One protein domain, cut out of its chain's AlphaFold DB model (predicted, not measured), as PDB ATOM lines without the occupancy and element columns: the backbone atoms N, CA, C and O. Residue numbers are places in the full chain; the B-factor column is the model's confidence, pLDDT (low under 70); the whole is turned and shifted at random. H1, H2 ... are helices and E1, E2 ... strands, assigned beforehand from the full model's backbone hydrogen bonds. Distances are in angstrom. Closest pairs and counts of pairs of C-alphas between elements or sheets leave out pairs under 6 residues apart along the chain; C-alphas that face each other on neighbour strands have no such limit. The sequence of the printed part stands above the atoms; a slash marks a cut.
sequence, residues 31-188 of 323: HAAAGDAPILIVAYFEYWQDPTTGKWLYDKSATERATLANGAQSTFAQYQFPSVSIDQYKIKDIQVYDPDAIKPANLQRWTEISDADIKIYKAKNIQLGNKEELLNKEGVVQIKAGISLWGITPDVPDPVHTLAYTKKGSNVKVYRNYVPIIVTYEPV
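Overview. This is residues 31 to 188 of the 323 residues of an uncharacterized protein of Thermotalea metallivorans (UniProt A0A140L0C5). Look first for two long antiparallel strands, E1 and E10, which run side by side as a strongly twisted ribbon through the middle of the domain, with shorter strands paired at different places along it: E6 and E2 beside E1, E5 and E9 beside E10, and E3 beyond E2. A small separate sheet, E4 E8 E7, covers part of one side of this ribbon only loosely, while the short helix H1 sits beside E10 and the still shorter H2 lies by E5. The 158 printed residues include ten named strands and two named helices, in the order E1 E2 E3 E4 E5 E6 H1 E7 H2 E8 E9 E10; the class is mostly strand, though under half of the residues are in named elements. The larger sheet is branched, with E1 and E6 its one parallel pair, and the small sheet is antiparallel throughout. The whole is compact, with a radius of gyration of the C-alphas of 17.0 A, yet elongated, spanning 54 by 33 by 32 A.

Along the chain. Find C-alpha 37 at (12.509, -6.896, -35.311); from there E1 runs 39.7 A to C-alpha 49 at (26.854, -33.352, -61.259). Next come E2, residues 56 to 59, and E3, residues 65 to 68. E4 takes residues 75 to 80 over 14.0 A, and E5 takes residues 89 to 96 over 19.9 A, bending by 57 degrees at residue 92. Read on to E6, residues 108 to 110, then H1, residues 115 to 121, 9.8 A long. E7 is residues 125 to 128, H2 residues 131 to 134, and E8 residues 144 to 148, 13.4 A long. After E9, residues 163 to 166, you reach E10, residues 173 to 187, the longest strand, which runs 44.2 A and ends with C-alpha 187 at (17.199, -0.333, -32.010).

Arrangement. Begin with E1 and E10, antiparallel at 161 degrees, where N 39 and O 183 are 2.9 A apart and N 175 and O 47 are 2.8 A apart. On the other side of E1 from E10 lie E6, parallel to it, with N 40 and O 108 at 2.8 A, and E2, in a hairpin with it, with N 48 and O 57 at 2.9 A. E2 and E3 form a further hairpin, N 68 and O 56 being 2.8 A apart, and E1 E2 E3 is a meander, each strand the antiparallel neighbour of the one before. On the other side of E10 from E1 lie E5, with N 92 and O 184 at 2.8 A, and E9, in a hairpin with E10, with N 174 and O 165 at 2.9 A. H1 is at the sheet's level, at a height of 0.1 A; its closest C-alphas to E10 are those of Tyr 121 and Asn 177, 5.3 A apart. H2 only grazes this sheet; its closest C-alphas to E5 are those of Lys 131 and Ile 94, 6.5 A apart. Turn to the small sheet: N 79 and O 145 of E4 and E8 are 2.8 A apart, as are N 127 and O 146 of E7 and E8. E4 and E1 are near each other, and the closest C-alphas of E7 and E5 are those of Ile 126 and Val 96, 7.1 A apart. In H1 every O i to N i+4 pair is within hydrogen-bond range; H2 is too short for such a pair.

Size, cuts and confidence. The C-alphas farthest apart are those of Ala 34 and Thr 52, 55.5 A. The printed part has no cut. Its long links are E5 to E6 and E8 to E9; in the latter, the C-alphas of residues 149 to 162 lie 11 to 26 A from the mean of the C-alphas. Look in the B-factor column: the mean pLDDT of the printed part is 76.5, and 40 residues are under 70, among them residues 31 to 35, 82 to 88 and 149 to 163.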
ATOM      1  N   HIS A  31      10.637   0.338 -41.784       41.81
ATOM      2  CA  HIS A  31      10.733   0.887 -40.441       41.81
ATOM      3  C   HIS A  31      10.082  -0.122 -39.491       41.81
ATOM      4  O   HIS A  31       8.878  -0.376 -39.583       41.81
ATOM      5  N   ALA A  32      10.868  -0.749 -38.616       43.66
ATOM      6  CA  ALA A  32      10.303  -1.599 -37.582       43.66
ATOM      7  C   ALA A  32       9.556  -0.728 -36.557       43.66
ATOM      8  O   ALA A  32      10.059   0.292 -36.081       43.66
ATOM      9  N   ALA A  33       8.322  -1.128 -36.242       48.31
ATOM     10  CA  ALA A  33       7.613  -0.625 -35.074       48.31
ATOM     11  C   ALA A  33       8.429  -0.952 -33.811       48.31
ATOM     12  O   ALA A  33       9.123  -1.966 -33.778       48.31
ATOM     13  N   ALA A  34       8.353  -0.087 -32.796       51.59
ATOM     14  CA  ALA A  34       9.163  -0.156 -31.579       51.59
ATOM     15  C   ALA A  34       9.271  -1.586 -31.003       51.59
ATOM     16  O   ALA A  34       8.267  -2.162 -30.583       51.59
ATOM     17  N   GLY A  35      10.487  -2.140 -30.972       64.75
ATOM     18  CA  GLY A  35      10.775  -3.459 -30.405       64.75
ATOM     19  C   GLY A  35      11.792  -4.269 -31.212       64.75
ATOM     20  O   GLY A  35      12.353  -3.789 -32.196       64.75
ATOM     21  N   ASP A  36      12.024  -5.506 -30.770       76.19
ATOM     22  CA  ASP A  36      12.829  -6.478 -31.508       76.19
ATOM     23  C   ASP A  36      12.185  -6.751 -32.876       76.19
ATOM     24  O   ASP A  36      11.001  -7.095 -32.955       76.19
ATOM     25  N   ALA A  37      12.966  -6.642 -33.948       79.88
ATOM     26  CA  ALA A  37      12.509  -6.896 -35.311       79.88
ATOM     27  C   ALA A  37      13.127  -8.200 -35.841       79.88
ATOM     28  O   ALA A  37      14.232  -8.177 -36.390       79.88
ATOM     29  N   PRO A  38      12.461  -9.358 -35.667       88.06
ATOM     30  CA  PRO A  38      12.908 -10.606 -36.262       88.06
ATOM     31  C   PRO A  38      12.574 -10.623 -37.756       88.06
ATOM     32  O   PRO A  38      11.411 -10.483 -38.147       88.06
ATOM     33  N   ILE A  39      13.587 -10.840 -38.593       87.62
ATOM     34  CA  ILE A  39      13.449 -10.930 -40.050       87.62
ATOM     35  C   ILE A  39      13.915 -12.299 -40.529       87.62
ATOM     36  O   ILE A  39      15.062 -12.686 -40.309       87.62
ATOM     37  N   LEU A  40      13.027 -13.019 -41.213       89.94
ATOM     38  CA  LEU A  40      13.344 -14.250 -41.926       89.94
ATOM     39  C   LEU A  40      13.964 -13.920 -43.279       89.94
ATOM     40  O   LEU A  40      13.331 -13.294 -44.134       89.94
ATOM     41  N   ILE A  41      15.169 -14.435 -43.484       87.88
ATOM     42  CA  ILE A  41      15.925 -14.339 -44.727       87.88
ATOM     43  C   ILE A  41      16.281 -15.753 -45.153       87.88
ATOM     44  O   ILE A  41      16.744 -16.565 -44.351       87.88
ATOM     45  N   VAL A  42      16.053 -16.059 -46.425       87.56
ATOM     46  CA  VAL A  42      16.318 -17.389 -46.973       87.56
ATOM     47  C   VAL A  42      17.315 -17.255 -48.101       87.56
ATOM     48  O   VAL A  42      17.003 -16.712 -49.159       87.56
ATOM     49  N   ALA A  43      18.515 -17.769 -47.862       84.56
ATOM     50  CA  ALA A  43      19.499 -17.974 -48.908       84.56
ATOM     51  C   ALA A  43      19.394 -19.403 -49.450       84.56
ATOM     52  O   ALA A  43      18.758 -20.272 -48.847       84.56
ATOM     53  N   TYR A  44      20.016 -19.657 -50.594       82.62
ATOM     54  CA  TYR A  44      20.093 -20.995 -51.162       82.62
ATOM     55  C   TYR A  44      21.454 -21.239 -51.792       82.62
ATOM     56  O   TYR A  44      22.119 -20.318 -52.270       82.62
ATOM     57  N   PHE A  45      21.842 -22.502 -51.854       79.44
ATOM     58  CA  PHE A  45      22.977 -22.925 -52.658       79.44
ATOM     59  C   PHE A  45      22.546 -24.026 -53.614       79.44
ATOM     60  O   PHE A  45      21.603 -24.781 -53.358       79.44
ATOM     61  N   GLU A  46      23.248 -24.075 -54.737       82.19
ATOM     62  CA  GLU A  46      23.016 -25.020 -55.814       82.19
ATOM     63  C   GLU A  46      24.238 -25.896 -56.009       82.19
ATOM     64  O   GLU A  46      25.380 -25.439 -55.935       82.19
ATOM     65  N   TYR A  47      23.985 -27.165 -56.291       82.25
ATOM     66  CA  TYR A  47      25.011 -28.112 -56.681       82.25
ATOM     67  C   TYR A  47      24.469 -29.039 -57.763       82.25
ATOM     68  O   TYR A  47      23.262 -29.255 -57.895       82.25
ATOM     69  N   TRP A  48      25.360 -29.563 -58.590       84.19
ATOM     70  CA  TRP A  48      25.005 -30.432 -59.705       84.19
ATOM     71  C   TRP A  48      26.134 -31.407 -59.991       84.19
ATOM     72  O   TRP A  48      27.266 -31.217 -59.551       84.19
ATOM     73  N   GLN A  49      25.834 -32.450 -60.752       84.25
ATOM     74  CA  GLN A  49      26.854 -33.352 -61.259       84.25
ATOM     75  C   GLN A  49      27.257 -32.915 -62.667       84.25
ATOM     76  O   GLN A  49      26.404 -32.728 -63.536       84.25
ATOM     77  N   ASP A  50      28.552 -32.718 -62.893       83.56
ATOM     78  CA  ASP A  50      29.102 -32.498 -64.225       83.56
ATOM     79  C   ASP A  50      28.923 -33.779 -65.058       83.56
ATOM     80  O   ASP A  50      29.463 -34.824 -64.684       83.56
ATOM     81  N   PRO A  51      28.191 -33.728 -66.184       81.88
ATOM     82  CA  PRO A  51      27.927 -34.909 -67.001       81.88
ATOM     83  C   PRO A  51      29.181 -35.456 -67.696       81.88
ATOM     84  O   PRO A  51      29.188 -36.613 -68.101       81.88
ATOM     85  N   THR A  52      30.233 -34.646 -67.840       85.75
ATOM     86  CA  THR A  52      31.475 -35.037 -68.524       85.75
ATOM     87  C   THR A  52      32.434 -35.726 -67.567       85.75
ATOM     88  O   THR A  52      33.075 -36.712 -67.917       85.75
ATOM     89  N   THR A  53      32.556 -35.191 -66.351       86.88
ATOM     90  CA  THR A  53      33.548 -35.660 -65.372       86.88
ATOM     91  C   THR A  53      32.950 -36.527 -64.267       86.88
ATOM     92  O   THR A  53      33.696 -37.123 -63.494       86.88
ATOM     93  N   GLY A  54      31.620 -36.568 -64.140       82.31
ATOM     94  CA  GLY A  54      30.913 -37.222 -63.039       82.31
ATOM     95  C   GLY A  54      31.106 -36.538 -61.681       82.31
ATOM     96  O   GLY A  54      30.540 -36.991 -60.683       82.31
ATOM     97  N   LYS A  55      31.889 -35.452 -61.617       84.88
ATOM     98  CA  LYS A  55      32.187 -34.727 -60.383       84.88
ATOM     99  C   LYS A  55      30.994 -33.890 -59.955       84.88
ATOM    100  O   LYS A  55      30.319 -33.272 -60.773       84.88
ATOM    101  N   TRP A  56      30.778 -33.824 -58.653       83.44
ATOM    102  CA  TRP A  56      29.798 -32.924 -58.071       83.44
ATOM    103  C   TRP A  56      30.404 -31.535 -57.902       83.44
ATOM    104  O   TRP A  56      31.487 -31.394 -57.336       83.44
ATOM    105  N   LEU A  57      29.709 -30.524 -58.402       83.94
ATOM    106  CA  LEU A  57      30.146 -29.137 -58.436       83.94
ATOM    107  C   LEU A  57      29.133 -28.242 -57.729       83.94
ATOM    108  O   LEU A  57      27.944 -28.554 -57.692       83.94
ATOM    109  N   TYR A  58      29.616 -27.117 -57.218       82.00
ATOM    110  CA  TYR A  58      28.797 -26.028 -56.698       82.00
ATOM    111  C   TYR A  58      29.450 -24.679 -56.999       82.00
ATOM    112  O   TYR A  58      30.671 -24.594 -57.191       82.00
ATOM    113  N   ASP A  59      28.642 -23.623 -57.013       75.25
ATOM    114  CA  ASP A  59      29.132 -22.251 -57.116       75.25
ATOM    115  C   ASP A  59      29.520 -21.751 -55.711       75.25
ATOM    116  O   ASP A  59      28.681 -21.631 -54.816       75.25
ATOM    117  N   LYS A  60      30.815 -21.489 -55.498       67.25
ATOM    118  CA  LYS A  60      31.353 -20.903 -54.256       67.25
ATOM    119  C   LYS A  60      31.192 -19.380 -54.250       67.25
ATOM    120  O   LYS A  60      31.094 -18.771 -53.188       67.25
ATOM    121  N   SER A  61      31.169 -18.774 -55.433       63.44
ATOM    122  CA  SER A  61      30.880 -17.360 -55.664       63.44
ATOM    123  C   SER A  61      30.289 -17.181 -57.067       63.44
ATOM    124  O   SER A  61      30.172 -18.144 -57.823       63.44
ATOM    125  N   ALA A  62      29.966 -15.942 -57.455       61.44
ATOM    126  CA  ALA A  62      29.493 -15.635 -58.808       61.44
ATOM    127  C   ALA A  62      30.480 -16.045 -59.924       61.44
ATOM    128  O   ALA A  62      30.078 -16.185 -61.078       61.44
ATOM    129  N   THR A  63      31.765 -16.220 -59.600       64.75
ATOM    130  CA  THR A  63      32.830 -16.506 -60.572       64.75
ATOM    131  C   THR A  63      33.636 -17.766 -60.262       64.75
ATOM    132  O   THR A  63      34.388 -18.224 -61.121       64.75
ATOM    133  N   GLU A  64      33.491 -18.351 -59.071       71.12
ATOM    134  CA  GLU A  64      34.290 -19.490 -58.619       71.12
ATOM    135  C   GLU A  64      33.426 -20.743 -58.443       71.12
ATOM    136  O   GLU A  64      32.414 -20.732 -57.738       71.12
ATOM    137  N   ARG A  65      33.880 -21.851 -59.037       79.19
ATOM    138  CA  ARG A  65      33.305 -23.189 -58.859       79.19
ATOM    139  C   ARG A  65      34.247 -24.070 -58.070       79.19
ATOM    140  O   ARG A  65      35.456 -24.041 -58.289       79.19
ATOM    141  N   ALA A  66      33.679 -24.909 -57.219       79.31
ATOM    142  CA  ALA A  66      34.428 -25.884 -56.447       79.31
ATOM    143  C   ALA A  66      33.839 -27.289 -56.611       79.31
ATOM    144  O   ALA A  66      32.669 -27.468 -56.955       79.31
ATOM    145  N   THR A  67      34.691 -28.296 -56.410       81.12
ATOM    146  CA  THR A  67      34.295 -29.709 -56.432       81.12
ATOM    147  C   THR A  67      33.918 -30.161 -55.026       81.12
ATOM    148  O   THR A  67      34.632 -29.871 -54.068       81.12
ATOM    149  N   LEU A  68      32.823 -30.903 -54.910       75.19
ATOM    150  CA  LEU A  68      32.411 -31.578 -53.685       75.19
ATOM    151  C   LEU A  68      33.125 -32.928 -53.594       75.19
ATOM    152  O   LEU A  68      32.854 -33.825 -54.393       75.19
ATOM    153  N   ALA A  69      34.032 -33.064 -52.623       72.56
ATOM    154  CA  ALA A  69      34.874 -34.253 -52.461       72.56
ATOM    155  C   ALA A  69      34.060 -35.551 -52.314       72.56
ATOM    156  O   ALA A  69      34.411 -36.560 -52.916       72.56
ATOM    157  N   ASN A  70      32.934 -35.495 -51.595       70.00
ATOM    158  CA  ASN A  70      32.057 -36.639 -51.319       70.00
ATOM    159  C   ASN A  70      30.669 -36.467 -51.962       70.00
ATOM    160  O   ASN A  70      29.662 -36.979 -51.474       70.00
ATOM    161  N   GLY A  71      30.574 -35.671 -53.030       69.12
ATOM    162  CA  GLY A  71      29.303 -35.393 -53.694       69.12
ATOM    163  C   GLY A  71      28.243 -34.817 -52.758       69.12
ATOM    164  O   GLY A  71      28.545 -33.942 -51.944       69.12
ATOM    165  N   ALA A  72      27.016 -35.333 -52.849       63.09
ATOM    166  CA  ALA A  72      25.887 -34.916 -52.014       63.09
ATOM    167  C   ALA A  72      26.090 -35.161 -50.501       63.09
ATOM    168  O   ALA A  72      25.259 -34.719 -49.717       63.09
ATOM    169  N   GLN A  73      27.173 -35.830 -50.082       66.50
ATOM    170  CA  GLN A  73      27.557 -36.037 -48.676       66.50
ATOM    171  C   GLN A  73      28.547 -34.988 -48.146       66.50
ATOM    172  O   GLN A  73      29.050 -35.107 -47.032       66.50
ATOM    173  N   SER A  74      28.881 -33.974 -48.944       67.88
ATOM    174  CA  SER A  74      29.918 -33.003 -48.590       67.88
ATOM    175  C   SER A  74      29.418 -31.888 -47.666       67.88
ATOM    176  O   SER A  74      28.238 -31.528 -47.664       67.88
ATOM    177  N   THR A  75      30.365 -31.293 -46.937       71.06
ATOM    178  CA  THR A  75      30.173 -30.082 -46.129       71.06
ATOM    179  C   THR A  75      30.702 -28.856 -46.875       71.06
ATOM    180  O   THR A  75      31.822 -28.857 -47.382       71.06
ATOM    181  N   PHE A  76      29.922 -27.780 -46.888       73.56
ATOM    182  CA  PHE A  76      30.293 -26.452 -47.359       73.56
ATOM    183  C   PHE A  76      30.792 -25.647 -46.164       73.56
ATOM    184  O   PHE A  76      29.998 -25.244 -45.322       73.56
ATOM    185  N   ALA A  77      32.100 -25.427 -46.052       63.06
ATOM    186  CA  ALA A  77      32.669 -24.843 -44.837       63.06
ATOM    187  C   ALA A  77      32.339 -23.349 -44.640       63.06
ATOM    188  O   ALA A  77      32.357 -22.881 -43.505       63.06
ATOM    189  N   GLN A  78      32.061 -22.591 -45.711       68.00
ATOM    190  CA  GLN A  78      31.848 -21.138 -45.639       68.00
ATOM    191  C   GLN A  78      30.932 -20.626 -46.760       68.00
ATOM    192  O   GLN A  78      31.394 -20.049 -47.745       68.00
ATOM    193  N   TYR A  79      29.625 -20.827 -46.615       71.44
ATOM    194  CA  TYR A  79      28.629 -20.152 -47.446       71.44
ATOM    195  C   TYR A  79      28.376 -18.736 -46.911       71.44
ATOM    196  O   TYR A  79      28.155 -18.562 -45.712       71.44
ATOM    197  N   GLN A  80      28.431 -17.732 -47.787       71.88
ATOM    198  CA  GLN A  80      28.161 -16.335 -47.442       71.88
ATOM    199  C   GLN A  80      26.733 -15.963 -47.827       71.88
ATOM    200  O   GLN A  80      26.307 -16.186 -48.959       71.88
ATOM    201  N   PHE A  81      26.006 -15.379 -46.883       70.19
ATOM    202  CA  PHE A  81      24.652 -14.897 -47.111       70.19
ATOM    203  C   PHE A  81      24.640 -13.526 -47.792       70.19
ATOM    204  O   PHE A  81      25.596 -12.757 -47.639       70.19
ATOM    205  N   PRO A  82      23.530 -13.179 -48.471       65.38
ATOM    206  CA  PRO A  82      23.237 -11.800 -48.828       65.38
ATOM    207  C   PRO A  82      23.371 -10.902 -47.598       65.38
ATOM    208  O   PRO A  82      22.918 -11.252 -46.506       65.38
ATOM    209  N   SER A  83      24.026  -9.761 -47.771       63.62
ATOM    210  CA  SER A  83      24.253  -8.843 -46.669       63.62
ATOM    211  C   SER A  83      22.971  -8.130 -46.267       63.62
ATOM    212  O   SER A  83      22.200  -7.712 -47.131       63.62
ATOM    213  N   VAL A  84      22.773  -7.944 -44.966       63.16
ATOM    214  CA  VAL A  84      21.559  -7.336 -44.413       63.16
ATOM    215  C   VAL A  84      21.969  -6.112 -43.617       63.16
ATOM    216  O   VAL A  84      22.867  -6.201 -42.782       63.16
ATOM    217  N   SER A  85      21.327  -4.984 -43.899       66.50
ATOM    218  CA  SER A  85      21.480  -3.738 -43.153       66.50
ATOM    219  C   SER A  85      20.102  -3.155 -42.921       66.50
ATOM    220  O   SER A  85      19.294  -3.090 -43.851       66.50
ATOM    221  N   ILE A  86      19.856  -2.727 -41.692       67.56
ATOM    222  CA  ILE A  86      18.724  -1.883 -41.340       67.56
ATOM    223  C   ILE A  86      19.334  -0.693 -40.631       67.56
ATOM    224  O   ILE A  86      20.026  -0.863 -39.626       67.56
ATOM    225  N   ASP A  87      19.125   0.492 -41.188       65.19
ATOM    226  CA  ASP A  87      19.657   1.712 -40.600       65.19
ATOM    227  C   ASP A  87      19.144   1.843 -39.166       65.19
ATOM    228  O   ASP A  87      17.960   1.645 -38.907       65.19
ATOM    229  N   GLN A  88      20.056   2.167 -38.243       69.19
ATOM    230  CA  GLN A  88      19.778   2.425 -36.821       69.19
ATOM    231  C   GLN A  88      19.378   1.231 -35.960       69.19
ATOM    232  O   GLN A  88      18.914   1.378 -34.823       69.19
ATOM    233  N   TYR A  89      19.615   0.036 -36.480       76.62
ATOM    234  CA  TYR A  89      19.496  -1.187 -35.721       76.62
ATOM    235  C   TYR A  89      20.846  -1.883 -35.644       76.62
ATOM    236  O   TYR A  89      21.631  -1.895 -36.596       76.62
ATOM    237  N   LYS A  90      21.083  -2.516 -34.500       83.69
ATOM    238  CA  LYS A  90      22.175  -3.462 -34.318       83.69
ATOM    239  C   LYS A  90      21.623  -4.872 -34.217       83.69
ATOM    240  O   LYS A  90      20.471  -5.094 -33.841       83.69
ATOM    241  N   ILE A  91      22.454  -5.840 -34.570       87.00
ATOM    242  CA  ILE A  91      22.078  -7.249 -34.493       87.00
ATOM    243  C   ILE A  91      22.064  -7.683 -33.033       87.00
ATOM    244  O   ILE A  91      23.091  -7.650 -32.355       87.00
ATOM    245  N   LYS A  92      20.897  -8.125 -32.573       87.81
ATOM    246  CA  LYS A  92      20.688  -8.683 -31.240       87.81
ATOM    247  C   LYS A  92      20.956 -10.181 -31.207       87.81
ATOM    248  O   LYS A  92      21.575 -10.677 -30.275       87.81
ATOM    249  N   ASP A  93      20.465 -10.899 -32.216       90.38
ATOM    250  CA  ASP A  93      20.601 -12.350 -32.310       90.38
ATOM    251  C   ASP A  93      20.518 -12.830 -33.764       90.38
ATOM    252  O   ASP A  93      19.924 -12.182 -34.628       90.38
ATOM    253  N   ILE A  94      21.110 -13.995 -34.025       90.06
ATOM    254  CA  ILE A  94      21.021 -14.704 -35.300       90.06
ATOM    255  C   ILE A  94      20.792 -16.181 -35.003       90.06
ATOM    256  O   ILE A  94      21.545 -16.807 -34.249       90.06
ATOM    257  N   GLN A  95      19.786 -16.765 -35.642       92.00
ATOM    258  CA  GLN A  95      19.451 -18.174 -35.469       92.00
ATOM    259  C   GLN A  95      19.018 -18.819 -36.781       92.00
ATOM    260  O   GLN A  95      18.533 -18.157 -37.699       92.00
ATOM    261  N   VAL A  96      19.188 -20.134 -36.871       91.50
ATOM    262  CA  VAL A  96      18.663 -20.923 -37.989       91.50
ATOM    263  C   VAL A  96      17.153 -21.038 -37.815       91.50
ATOM    264  O   VAL A  96      16.682 -21.450 -36.758       91.50
ATOM    265  N   TYR A  97      16.390 -20.678 -38.845       92.94
ATOM    266  CA  TYR A  97      14.937 -20.768 -38.793       92.94
ATOM    267  C   TYR A  97      14.479 -22.223 -38.865       92.94
ATOM    268  O   TYR A  97      14.960 -23.021 -39.677       92.94
ATOM    269  N   ASP A  98      13.505 -22.558 -38.031       89.25
ATOM    270  CA  ASP A  98      12.781 -23.813 -38.087       89.25
ATOM    271  C   ASP A  98      11.277 -23.520 -37.990       89.25
ATOM    272  O   ASP A  98      10.842 -22.996 -36.963       89.25
ATOM    273  N   PRO A  99      10.481 -23.814 -39.034       86.00
ATOM    274  CA  PRO A  99       9.061 -23.478 -39.045       86.00
ATOM    275  C   PRO A  99       8.240 -24.263 -38.011       86.00
ATOM    276  O   PRO A  99       7.155 -23.809 -37.630       86.00
ATOM    277  N   ASP A 100       8.734 -25.412 -37.537       84.94
ATOM    278  CA  ASP A 100       8.057 -26.211 -36.515       84.94
ATOM    279  C   ASP A 100       8.467 -25.782 -35.096       84.94
ATOM    280  O   ASP A 100       7.622 -25.785 -34.200       84.94
ATOM    281  N   ALA A 101       9.725 -25.371 -34.891       85.62
ATOM    282  CA  ALA A 101      10.241 -25.012 -33.563       85.62
ATOM    283  C   ALA A 101      10.186 -23.507 -33.229       85.62
ATOM    284  O   ALA A 101      10.128 -23.147 -32.055       85.62
ATOM    285  N   ILE A 102      10.206 -22.615 -34.225       81.62
ATOM    286  CA  ILE A 102      10.372 -21.165 -34.027       81.62
ATOM    287  C   ILE A 102       9.248 -20.399 -34.740       81.62
ATOM    288  O   ILE A 102       9.158 -20.397 -35.965       81.62
ATOM    289  N   LYS A 103       8.398 -19.689 -33.981       79.69
ATOM    290  CA  LYS A 103       7.303 -18.851 -34.516       79.69
ATOM    291  C   LYS A 103       7.219 -17.498 -33.793       79.69
ATOM    292  O   LYS A 103       6.417 -17.347 -32.873       79.69
ATOM    293  N   PRO A 104       8.049 -16.510 -34.165       78.31
ATOM    294  CA  PRO A 104       8.020 -15.189 -33.544       78.31
ATOM    295  C   PRO A 104       6.701 -14.480 -33.866       78.31
ATOM    296  O   PRO A 104       6.262 -14.493 -35.015       78.31
ATOM    297  N   ALA A 105       6.100 -13.824 -32.869       73.50
ATOM    298  CA  ALA A 105       4.787 -13.184 -32.995       73.50
ATOM    299  C   ALA A 105       4.715 -12.097 -34.093       73.50
ATOM    300  O   ALA A 105       3.635 -11.844 -34.613       73.50
ATOM    301  N   ASN A 106       5.858 -11.512 -34.484       81.25
ATOM    302  CA  ASN A 106       5.967 -10.421 -35.464       81.25
ATOM    303  C   ASN A 106       7.036 -10.683 -36.546       81.25
ATOM    304  O   ASN A 106       7.700  -9.752 -37.000       81.25
ATOM    305  N   LEU A 107       7.261 -11.944 -36.928       86.50
ATOM    306  CA  LEU A 107       8.280 -12.296 -37.923       86.50
ATOM    307  C   LEU A 107       8.023 -11.609 -39.274       86.50
ATOM    308  O   LEU A 107       7.068 -11.948 -39.977       86.50
ATOM    309  N   GLN A 108       8.913 -10.700 -39.673       86.75
ATOM    310  CA  GLN A 108       8.917 -10.152 -41.027       86.75
ATOM    311  C   GLN A 108       9.556 -11.149 -41.992       86.75
ATOM    312  O   GLN A 108      10.547 -11.800 -41.665       86.75
ATOM    313  N   ARG A 109       9.011 -11.270 -43.205       86.31
ATOM    314  CA  ARG A 109       9.500 -12.211 -44.222       86.31
ATOM    315  C   ARG A 109      10.104 -11.462 -45.391       86.31
ATOM    316  O   ARG A 109       9.394 -10.782 -46.125       86.31
ATOM    317  N   TRP A 110      11.412 -11.599 -45.565       85.88
ATOM    318  CA  TRP A 110      12.153 -11.063 -46.707       85.88
ATOM    319  C   TRP A 110      12.540 -12.209 -47.641       85.88
ATOM    320  O   TRP A 110      13.699 -12.437 -47.978       85.88
ATOM    321  N   THR A 111      11.535 -12.998 -47.998       86.38
ATOM    322  CA  THR A 111      11.653 -14.158 -48.872       86.38
ATOM    323  C   THR A 111      10.291 -14.453 -49.492       86.38
ATOM    324  O   THR A 111       9.260 -14.199 -48.869       86.38
ATOM    325  N   GLU A 112      10.287 -15.004 -50.702       86.06
ATOM    326  CA  GLU A 112       9.080 -15.509 -51.373       86.06
ATOM    327  C   GLU A 112       8.884 -17.019 -51.154       86.06
ATOM    328  O   GLU A 112       7.907 -17.597 -51.621       86.06
ATOM    329  N   ILE A 113       9.813 -17.678 -50.450       87.19
ATOM    330  CA  ILE A 113       9.777 -19.125 -50.230       87.19
ATOM    331  C   ILE A 113       8.762 -19.465 -49.131       87.19
ATOM    332  O   ILE A 113       8.746 -18.841 -48.066       87.19
ATOM    333  N   SER A 114       7.920 -20.469 -49.385       89.44
ATOM    334  CA  SER A 114       6.904 -20.925 -48.435       89.44
ATOM    335  C   SER A 114       7.514 -21.694 -47.256       89.44
ATOM    336  O   SER A 114       8.560 -22.327 -47.392       89.44
ATOM    337  N   ASP A 115       6.842 -21.713 -46.100       89.19
ATOM    338  CA  ASP A 115       7.293 -22.520 -44.951       89.19
ATOM    339  C   ASP A 115       7.326 -24.017 -45.263       89.19
ATOM    340  O   ASP A 115       8.169 -24.735 -44.729       89.19
ATOM    341  N   ALA A 116       6.434 -24.489 -46.139       88.25
ATOM    342  CA  ALA A 116       6.420 -25.873 -46.592       88.25
ATOM    343  C   ALA A 116       7.692 -26.204 -47.385       88.25
ATOM    344  O   ALA A 116       8.350 -27.202 -47.094       88.25
ATOM    345  N   ASP A 117       8.089 -25.339 -48.319       87.25
ATOM    346  CA  ASP A 117       9.320 -25.523 -49.091       87.25
ATOM    347  C   ASP A 117      10.562 -25.384 -48.214       87.25
ATOM    348  O   ASP A 117      11.504 -26.165 -48.345       87.25
ATOM    349  N   ILE A 118      10.562 -24.430 -47.275       88.25
ATOM    350  CA  ILE A 118      11.630 -24.313 -46.281       88.25
ATOM    351  C   ILE A 118      11.732 -25.615 -45.488       88.25
ATOM    352  O   ILE A 118      12.819 -26.159 -45.361       88.25
ATOM    353  N   LYS A 119      10.622 -26.153 -44.985       85.56
ATOM    354  CA  LYS A 119      10.616 -27.389 -44.198       85.56
ATOM    355  C   LYS A 119      11.148 -28.588 -44.985       85.56
ATOM    356  O   LYS A 119      11.914 -29.377 -44.442       85.56
ATOM    357  N   ILE A 120      10.749 -28.725 -46.249       82.06
ATOM    358  CA  ILE A 120      11.102 -29.882 -47.082       82.06
ATOM    359  C   ILE A 120      12.546 -29.792 -47.595       82.06
ATOM    360  O   ILE A 120      13.240 -30.810 -47.631       82.06
ATOM    361  N   TYR A 121      12.996 -28.595 -47.985       85.12
ATOM    362  CA  TYR A 121      14.249 -28.373 -48.719       85.12
ATOM    363  C   TYR A 121      15.309 -27.584 -47.928       85.12
ATOM    364  O   TYR A 121      16.285 -27.095 -48.507       85.12
ATOM    365  N   LYS A 122      15.130 -27.408 -46.613       84.88
ATOM    366  CA  LYS A 122      16.143 -26.829 -45.715       84.88
ATOM    367  C   LYS A 122      17.347 -27.762 -45.604       84.88
ATOM    368  O   LYS A 122      17.209 -28.970 -45.430       84.88
ATOM    369  N   ALA A 123      18.545 -27.181 -45.628       82.56
ATOM    370  CA  ALA A 123      19.771 -27.923 -45.379       82.56
ATOM    371  C   ALA A 123      19.794 -28.502 -43.951       82.56
ATOM    372  O   ALA A 123      19.455 -27.815 -42.986       82.56
ATOM    373  N   LYS A 124      20.227 -29.762 -43.817       78.56
ATOM    374  CA  LYS A 124      20.115 -30.533 -42.568       78.56
ATOM    375  C   LYS A 124      20.919 -29.953 -41.410       78.56
ATOM    376  O   LYS A 124      20.401 -29.819 -40.308       78.56
ATOM    377  N   ASN A 125      22.187 -29.637 -41.650       82.38
ATOM    378  CA  ASN A 125      23.103 -29.160 -40.619       82.38
ATOM    379  C   ASN A 125      23.625 -27.784 -41.013       82.38
ATOM    380  O   ASN A 125      24.446 -27.675 -41.920       82.38
ATOM    381  N   ILE A 126      23.143 -26.743 -40.336       85.94
ATOM    382  CA  ILE A 126      23.541 -25.351 -40.568       85.94
ATOM    383  C   ILE A 126      24.226 -24.848 -39.300       85.94
ATOM    384  O   ILE A 126      23.613 -24.803 -38.236       85.94
ATOM    385  N   GLN A 127      25.492 -24.462 -39.415       87.69
ATOM    386  CA  GLN A 127      26.294 -23.900 -38.330       87.69
ATOM    387  C   GLN A 127      26.684 -22.467 -38.679       87.69
ATOM    388  O   GLN A 127      27.389 -22.237 -39.656       87.69
ATOM    389  N   LEU A 128      26.233 -21.490 -37.892       87.38
ATOM    390  CA  LEU A 128      26.575 -20.081 -38.099       87.38
ATOM    391  C   LEU A 128      27.996 -19.819 -37.581       87.38
ATOM    392  O   LEU A 128      28.238 -19.865 -36.379       87.38
ATOM    393  N   GLY A 129      28.938 -19.576 -38.491       84.25
ATOM    394  CA  GLY A 129      30.373 -19.570 -38.191       84.25
ATOM    395  C   GLY A 129      30.897 -18.281 -37.559       84.25
ATOM    396  O   GLY A 129      31.929 -18.316 -36.902       84.25
ATOM    397  N   ASN A 130      30.210 -17.152 -37.748       84.62
ATOM    398  CA  ASN A 130      30.622 -15.846 -37.222       84.62
ATOM    399  C   ASN A 130      29.536 -15.164 -36.379       84.62
ATOM    400  O   ASN A 130      29.533 -13.945 -36.269       84.62
ATOM    401  N   LYS A 131      28.606 -15.931 -35.790       87.00
ATOM    402  CA  LYS A 131      27.474 -15.385 -35.021       87.00
ATOM    403  C   LYS A 131      27.920 -14.351 -33.978       87.00
ATOM    404  O   LYS A 131      27.431 -13.229 -34.010       87.00
ATOM    405  N   GLU A 132      28.868 -14.714 -33.116       87.00
ATOM    406  CA  GLU A 132      29.346 -13.855 -32.020       87.00
ATOM    407  C   GLU A 132      30.001 -12.555 -32.514       87.00
ATOM    408  O   GLU A 132      29.833 -11.503 -31.906       87.00
ATOM    409  N   GLU A 133      30.702 -12.596 -33.652       86.50
ATOM    410  CA  GLU A 133      31.352 -11.415 -34.244       86.50
ATOM    411  C   GLU A 133      30.342 -10.393 -34.788       86.50
ATOM    412  O   GLU A 133      30.670  -9.211 -34.946       86.50
ATOM    413  N   LEU A 134      29.132 -10.859 -35.111       85.00
ATOM    414  CA  LEU A 134      28.066 -10.054 -35.698       85.00
ATOM    415  C   LEU A 134      27.151  -9.419 -34.654       85.00
ATOM    416  O   LEU A 134      26.471  -8.445 -34.973       85.00
ATOM    417  N   LEU A 135      27.129  -9.930 -33.420       87.38
ATOM    418  CA  LEU A 135      26.310  -9.349 -32.360       87.38
ATOM    419  C   LEU A 135      26.754  -7.907 -32.074       87.38
ATOM    420  O   LEU A 135      27.945  -7.589 -32.052       87.38
ATOM    421  N   ASN A 136      25.784  -7.022 -31.851       83.56
ATOM    422  CA  ASN A 136      25.966  -5.583 -31.653       83.56
ATOM    423  C   ASN A 136      26.599  -4.826 -32.835       83.56
ATOM    424  O   ASN A 136      27.008  -3.678 -32.663       83.56
ATOM    425  N   LYS A 137      26.694  -5.427 -34.027       82.19
ATOM    426  CA  LYS A 137      27.123  -4.709 -35.234       82.19
ATOM    427  C   LYS A 137      25.958  -3.975 -35.885       82.19
ATOM    428  O   LYS A 137      24.849  -4.502 -35.959       82.19
ATOM    429  N   GLU A 138      26.261  -2.780 -36.374       78.56
ATOM    430  CA  GLU A 138      25.386  -1.929 -37.179       78.56
ATOM    431  C   GLU A 138      25.777  -2.012 -38.661       78.56
ATOM    432  O   GLU A 138      26.916  -2.348 -39.002       78.56
ATOM    433  N   GLY A 139      24.842  -1.661 -39.546       67.38
ATOM    434  CA  GLY A 139      25.090  -1.576 -40.983       67.38
ATOM    435  C   GLY A 139      25.101  -2.927 -41.705       67.38
ATOM    436  O   GLY A 139      24.467  -3.899 -41.296       67.38
ATOM    437  N   VAL A 140      25.817  -2.972 -42.832       68.50
ATOM    438  CA  VAL A 140      25.882  -4.128 -43.736       68.50
ATOM    439  C   VAL A 140      26.777  -5.216 -43.141       68.50
ATOM    440  O   VAL A 140      28.002  -5.091 -43.139       68.50
ATOM    441  N   VAL A 141      26.176  -6.322 -42.700       69.94
ATOM    442  CA  VAL A 141      26.918  -7.499 -42.219       69.94
ATOM    443  C   VAL A 141      26.917  -8.649 -43.223       69.94
ATOM    444  O   VAL A 141      25.988  -8.796 -44.015       69.94
ATOM    445  N   GLN A 142      27.933  -9.515 -43.159       78.12
ATOM    446  CA  GLN A 142      27.976 -10.778 -43.903       78.12
ATOM    447  C   GLN A 142      27.911 -11.967 -42.944       78.12
ATOM    448  O   GLN A 142      28.815 -12.176 -42.132       78.12
ATOM    449  N   ILE A 143      26.858 -12.772 -43.066       80.94
ATOM    450  CA  ILE A 143      26.684 -13.998 -42.281       80.94
ATOM    451  C   ILE A 143      27.385 -15.147 -43.002       80.94
ATOM    452  O   ILE A 143      27.199 -15.344 -44.205       80.94
ATOM    453  N   LYS A 144      28.194 -15.906 -42.263       83.81
ATOM    454  CA  LYS A 144      28.879 -17.106 -42.745       83.81
ATOM    455  C   LYS A 144      28.238 -18.336 -42.120       83.81
ATOM    456  O   LYS A 144      28.078 -18.390 -40.902       83.81
ATOM    457  N   ALA A 145      27.933 -19.343 -42.931       81.62
ATOM    458  CA  ALA A 145      27.473 -20.635 -42.437       81.62
ATOM    459  C   ALA A 145      28.296 -21.801 -42.984       81.62
ATOM    460  O   ALA A 145      28.589 -21.868 -44.179       81.62
ATOM    461  N   GLY A 146      28.618 -22.739 -42.097       81.81
ATOM    462  CA  GLY A 146      28.982 -24.101 -42.448       81.81
ATOM    463  C   GLY A 146      27.714 -24.914 -42.695       81.81
ATOM    464  O   GLY A 146      26.802 -24.894 -41.868       81.81
ATOM    465  N   ILE A 147      27.626 -25.609 -43.825       79.75
ATOM    466  CA  ILE A 147      26.435 -26.372 -44.209       79.75
ATOM    467  C   ILE A 147      26.830 -27.811 -44.498       79.75
ATOM    468  O   ILE A 147      27.679 -28.049 -45.349       79.75
ATOM    469  N   SER A 148      26.193 -28.777 -43.850       75.75
ATOM    470  CA  SER A 148      26.272 -30.183 -44.245       75.75
ATOM    471  C   SER A 148      24.936 -30.646 -44.813       75.75
ATOM    472  O   SER A 148      23.866 -30.402 -44.244       75.75
ATOM    473  N   LEU A 149      25.024 -31.327 -45.955       69.06
ATOM    474  CA  LEU A 149      23.889 -31.937 -46.644       69.06
ATOM    475  C   LEU A 149      23.417 -33.235 -45.980       69.06
ATOM    476  O   LEU A 149      22.319 -33.699 -46.277       69.06
ATOM    477  N   TRP A 150      24.221 -33.814 -45.081       64.88
ATOM    478  CA  TRP A 150      23.912 -35.078 -44.417       64.88
ATOM    479  C   TRP A 150      23.737 -34.938 -42.904       64.88
ATOM    480  O   TRP A 150      24.488 -34.250 -42.206       64.88
ATOM    481  N   GLY A 151      22.720 -35.650 -42.410       47.72
ATOM    482  CA  GLY A 151      22.610 -36.062 -41.016       47.72
ATOM    483  C   GLY A 151      23.465 -37.312 -40.816       47.72
ATOM    484  O   GLY A 151      23.643 -38.103 -41.736       47.72
ATOM    485  N   ILE A 152      24.063 -37.451 -39.646       40.94
ATOM    486  CA  ILE A 152      25.110 -38.430 -39.353       40.94
ATOM    487  C   ILE A 152      24.525 -39.854 -39.373       40.94
ATOM    488  O   ILE A 152      23.991 -40.302 -38.365       40.94
ATOM    489  N   THR A 153      24.590 -40.565 -40.506       38.78
ATOM    490  CA  THR A 153      24.680 -42.043 -40.605       38.78
ATOM    491  C   THR A 153      24.867 -42.452 -42.075       38.78
ATOM    492  O   THR A 153      24.008 -42.103 -42.867       38.78
ATOM    493  N   PRO A 154      25.930 -43.173 -42.482       42.12
ATOM    494  CA  PRO A 154      26.229 -43.483 -43.894       42.12
ATOM    495  C   PRO A 154      25.225 -44.393 -44.627       42.12
ATOM    496  O   PRO A 154      25.269 -44.475 -45.853       42.12
ATOM    497  N   ASP A 155      24.331 -45.068 -43.899       41.19
ATOM    498  CA  ASP A 155      23.663 -46.280 -44.397       41.19
ATOM    499  C   ASP A 155      22.209 -46.085 -44.856       41.19
ATOM    500  O   ASP A 155      21.557 -47.044 -45.268       41.19
ATOM    501  N   VAL A 156      21.689 -44.855 -44.840       39.00
ATOM    502  CA  VAL A 156      20.365 -44.549 -45.403       39.00
ATOM    503  C   VAL A 156      20.523 -43.448 -46.447       39.00
ATOM    504  O   VAL A 156      20.644 -42.284 -46.068       39.00
ATOM    505  N   PRO A 157      20.557 -43.770 -47.757       41.88
ATOM    506  CA  PRO A 157      20.522 -42.753 -48.794       41.88
ATOM    507  C   PRO A 157      19.176 -42.059 -48.681       41.88
ATOM    508  O   PRO A 157      18.186 -42.621 -49.118       41.88
ATOM    509  N   ASP A 158      19.135 -40.891 -48.048       49.56
ATOM    510  CA  ASP A 158      17.909 -40.117 -47.914       49.56
ATOM    511  C   ASP A 158      17.615 -39.443 -49.259       49.56
ATOM    512  O   ASP A 158      18.295 -38.472 -49.627       49.56
ATOM    513  N   PRO A 159      16.694 -39.987 -50.073       49.50
ATOM    514  CA  PRO A 159      16.321 -39.359 -51.317       49.50
ATOM    515  C   PRO A 159      15.235 -38.333 -50.978       49.50
ATOM    516  O   PRO A 159      14.273 -38.653 -50.298       49.50
ATOM    517  N   VAL A 160      15.309 -37.135 -51.552       53.94
ATOM    518  CA  VAL A 160      14.256 -36.099 -51.461       53.94
ATOM    519  C   VAL A 160      14.384 -35.146 -50.265       53.94
ATOM    520  O   VAL A 160      13.510 -35.055 -49.417       53.94
ATOM    521  N   HIS A 161      15.417 -34.303 -50.300       57.97
ATOM    522  CA  HIS A 161      15.406 -33.008 -49.600       57.97
ATOM    523  C   HIS A 161      15.959 -31.869 -50.462       57.97
ATOM    524  O   HIS A 161      16.445 -30.867 -49.955       57.97
ATOM    525  N   THR A 162      15.890 -31.997 -51.791       63.16
ATOM    526  CA  THR A 162      16.362 -30.958 -52.714       63.16
ATOM    527  C   THR A 162      15.371 -30.664 -53.824       63.16
ATOM    528  O   THR A 162      14.790 -31.569 -54.427       63.16
ATOM    529  N   LEU A 163      15.201 -29.376 -54.118       64.56
ATOM    530  CA  LEU A 163      14.491 -28.922 -55.308       64.56
ATOM    531  C   LEU A 163      15.395 -29.181 -56.508       64.56
ATOM    532  O   LEU A 163      16.416 -28.513 -56.681       64.56
ATOM    533  N   ALA A 164      15.038 -30.184 -57.307       73.94
ATOM    534  CA  ALA A 164      15.743 -30.500 -58.535       73.94
ATOM    535  C   ALA A 164      15.074 -29.804 -59.723       73.94
ATOM    536  O   ALA A 164      13.867 -29.929 -59.926       73.94
ATOM    537  N   TYR A 165      15.861 -29.121 -60.546       77.56
ATOM    538  CA  TYR A 165      15.392 -28.600 -61.825       77.56
ATOM    539  C   TYR A 165      16.462 -28.761 -62.899       77.56
ATOM    540  O   TYR A 165      17.659 -28.859 -62.625       77.56
ATOM    541  N   THR A 166      16.022 -28.798 -64.150       79.38
ATOM    542  CA  THR A 166      16.925 -28.840 -65.297       79.38
ATOM    543  C   THR A 166      17.271 -27.413 -65.699       79.38
ATOM    544  O   THR A 166      16.377 -26.602 -65.961       79.38
ATOM    545  N   LYS A 167      18.564 -27.079 -65.762       74.25
ATOM    546  CA  LYS A 167      18.991 -25.753 -66.226       74.25
ATOM    547  C   LYS A 167      18.579 -25.580 -67.692       74.25
ATOM    548  O   LYS A 167      18.819 -26.451 -68.522       74.25
ATOM    549  N   LYS A 168      17.937 -24.452 -68.017       70.19
ATOM    550  CA  LYS A 168      17.404 -24.181 -69.362       70.19
ATOM    551  C   LYS A 168      18.496 -24.375 -70.424       70.19
ATOM    552  O   LYS A 168      19.514 -23.689 -70.387       70.19
ATOM    553  N   GLY A 169      18.270 -25.301 -71.358       72.38
ATOM    554  CA  GLY A 169      19.213 -25.614 -72.437       72.38
ATOM    555  C   GLY A 169      20.345 -26.585 -72.072       72.38
ATOM    556  O   GLY A 169      21.287 -26.707 -72.849       72.38
ATOM    557  N   SER A 170      20.285 -27.282 -70.932       75.94
ATOM    558  CA  SER A 170      21.214 -28.370 -70.601       75.94
ATOM    559  C   SER A 170      20.474 -29.617 -70.105       75.94
ATOM    560  O   SER A 170      19.341 -29.529 -69.655       75.94
ATOM    561  N   ASN A 171      21.128 -30.783 -70.149       78.38
ATOM    562  CA  ASN A 171      20.636 -32.019 -69.516       78.38
ATOM    563  C   ASN A 171      21.117 -32.155 -68.057       78.38
ATOM    564  O   ASN A 171      21.114 -33.247 -67.491       78.38
ATOM    565  N   VAL A 172      21.580 -31.057 -67.450       80.31
ATOM    566  CA  VAL A 172      22.144 -31.062 -66.098       80.31
ATOM    567  C   VAL A 172      21.028 -30.841 -65.085       80.31
ATOM    568  O   VAL A 172      20.363 -29.802 -65.102       80.31
ATOM    569  N   LYS A 173      20.859 -31.811 -64.180       81.44
ATOM    570  CA  LYS A 173      20.014 -31.669 -62.991       81.44
ATOM    571  C   LYS A 173      20.756 -30.848 -61.939       81.44
ATOM    572  O   LYS A 173      21.842 -31.234 -61.509       81.44
ATOM    573  N   VAL A 174      20.157 -29.734 -61.544       81.25
ATOM    574  CA  VAL A 174      20.638 -28.844 -60.486       81.25
ATOM    575  C   VAL A 174      19.785 -29.068 -59.251       81.25
ATOM    576  O   VAL A 174      18.563 -29.107 -59.355       81.25
ATOM    577  N   TYR A 175      20.431 -29.209 -58.099       82.50
ATOM    578  CA  TYR A 175      19.799 -29.437 -56.807       82.50
ATOM    579  C   TYR A 175      19.979 -28.202 -55.930       82.50
ATOM    580  O   TYR A 175      21.104 -27.734 -55.744       82.50
ATOM    581  N   ARG A 176      18.877 -27.688 -55.379       83.06
ATOM    582  CA  ARG A 176      18.847 -26.501 -54.518       83.06
ATOM    583  C   ARG A 176      18.419 -26.867 -53.096       83.06
ATOM    584  O   ARG A 176      17.434 -27.584 -52.926       83.06
ATOM    585  N   ASN A 177      19.134 -26.334 -52.101       83.62
ATOM    586  CA  ASN A 177      18.732 -26.347 -50.687       83.62
ATOM    587  C   ASN A 177      18.620 -24.924 -50.149       83.62
ATOM    588  O   ASN A 177      19.393 -24.047 -50.540       83.62
ATOM    589  N   TYR A 178      17.715 -24.734 -49.194       86.38
ATOM    590  CA  TYR A 178      17.525 -23.478 -48.485       86.38
ATOM    591  C   TYR A 178      18.306 -23.436 -47.175       86.38
ATOM    592  O   TYR A 178      18.427 -24.425 -46.451       86.38
ATOM    593  N   VAL A 179      18.795 -22.249 -46.848       87.75
ATOM    594  CA  VAL A 179      19.459 -21.935 -45.587       87.75
ATOM    595  C   VAL A 179      18.670 -20.785 -44.964       87.75
ATOM    596  O   VAL A 179      18.945 -19.618 -45.248       87.75
ATOM    597  N   PRO A 180      17.600 -21.090 -44.216       90.75
ATOM    598  CA  PRO A 180      16.730 -20.070 -43.662       90.75
ATOM    599  C   PRO A 180      17.297 -19.588 -42.318       90.75
ATOM    600  O   PRO A 180      17.626 -20.387 -41.438       90.75
ATOM    601  N   ILE A 181      17.420 -18.277 -42.145       90.50
ATOM    602  CA  ILE A 181      17.916 -17.658 -40.915       90.50
ATOM    603  C   ILE A 181      16.947 -16.579 -40.444       90.50
ATOM    604  O   ILE A 181      16.323 -15.895 -41.254       90.50
ATOM    605  N   ILE A 182      16.835 -16.420 -39.131       90.69
ATOM    606  CA  ILE A 182      16.222 -15.246 -38.520       90.69
ATOM    607  C   ILE A 182      17.347 -14.360 -38.007       90.69
ATOM    608  O   ILE A 182      18.194 -14.820 -37.239       90.69
ATOM    609  N   VAL A 183      17.320 -13.095 -38.412       88.94
ATOM    610  CA  VAL A 183      18.127 -12.041 -37.801       88.94
ATOM    611  C   VAL A 183      17.198 -11.196 -36.945       88.94
ATOM    612  O   VAL A 183      16.212 -10.657 -37.447       88.94
ATOM    613  N   THR A 184      17.490 -11.119 -35.652       89.19
ATOM    614  CA  THR A 184      16.765 -10.262 -34.717       89.19
ATOM    615  C   THR A 184      17.550  -8.980 -34.542       89.19
ATOM    616  O   THR A 184      18.706  -8.998 -34.111       89.19
ATOM    617  N   TYR A 185      16.906  -7.870 -34.865       84.94
ATOM    618  CA  TYR A 185      17.456  -6.536 -34.703       84.94
ATOM    619  C   TYR A 185      16.901  -5.877 -33.449       84.94
ATOM    620  O   TYR A 185      15.723  -6.045 -33.137       84.94
ATOM    621  N   GLU A 186      17.732  -5.091 -32.773       81.06
ATOM    622  CA  GLU A 186      17.287  -4.153 -31.748       81.06
ATOM    623  C   GLU A 186      17.676  -2.725 -32.135       81.06
ATOM    624  O   GLU A 186      18.727  -2.525 -32.757       81.06
ATOM    625  N   PRO A 187      16.841  -1.726 -31.801       75.12
ATOM    626  CA  PRO A 187      17.199  -0.333 -32.010       75.12
ATOM    627  C   PRO A 187      18.517  -0.021 -31.303       75.12
ATOM    628  O   PRO A 187      18.738  -0.440 -30.166       75.12
ATOM    629  N   VAL A 188      19.382   0.760 -31.945       74.38
ATOM    630  CA  VAL A 188      20.658   1.164 -31.335       74.38
ATOM    631  C   VAL A 188      20.449   2.085 -30.118       74.38
ATOM    632  O   VAL A 188      21.334   2.137 -29.280       74.38
TER     633      VAL A 188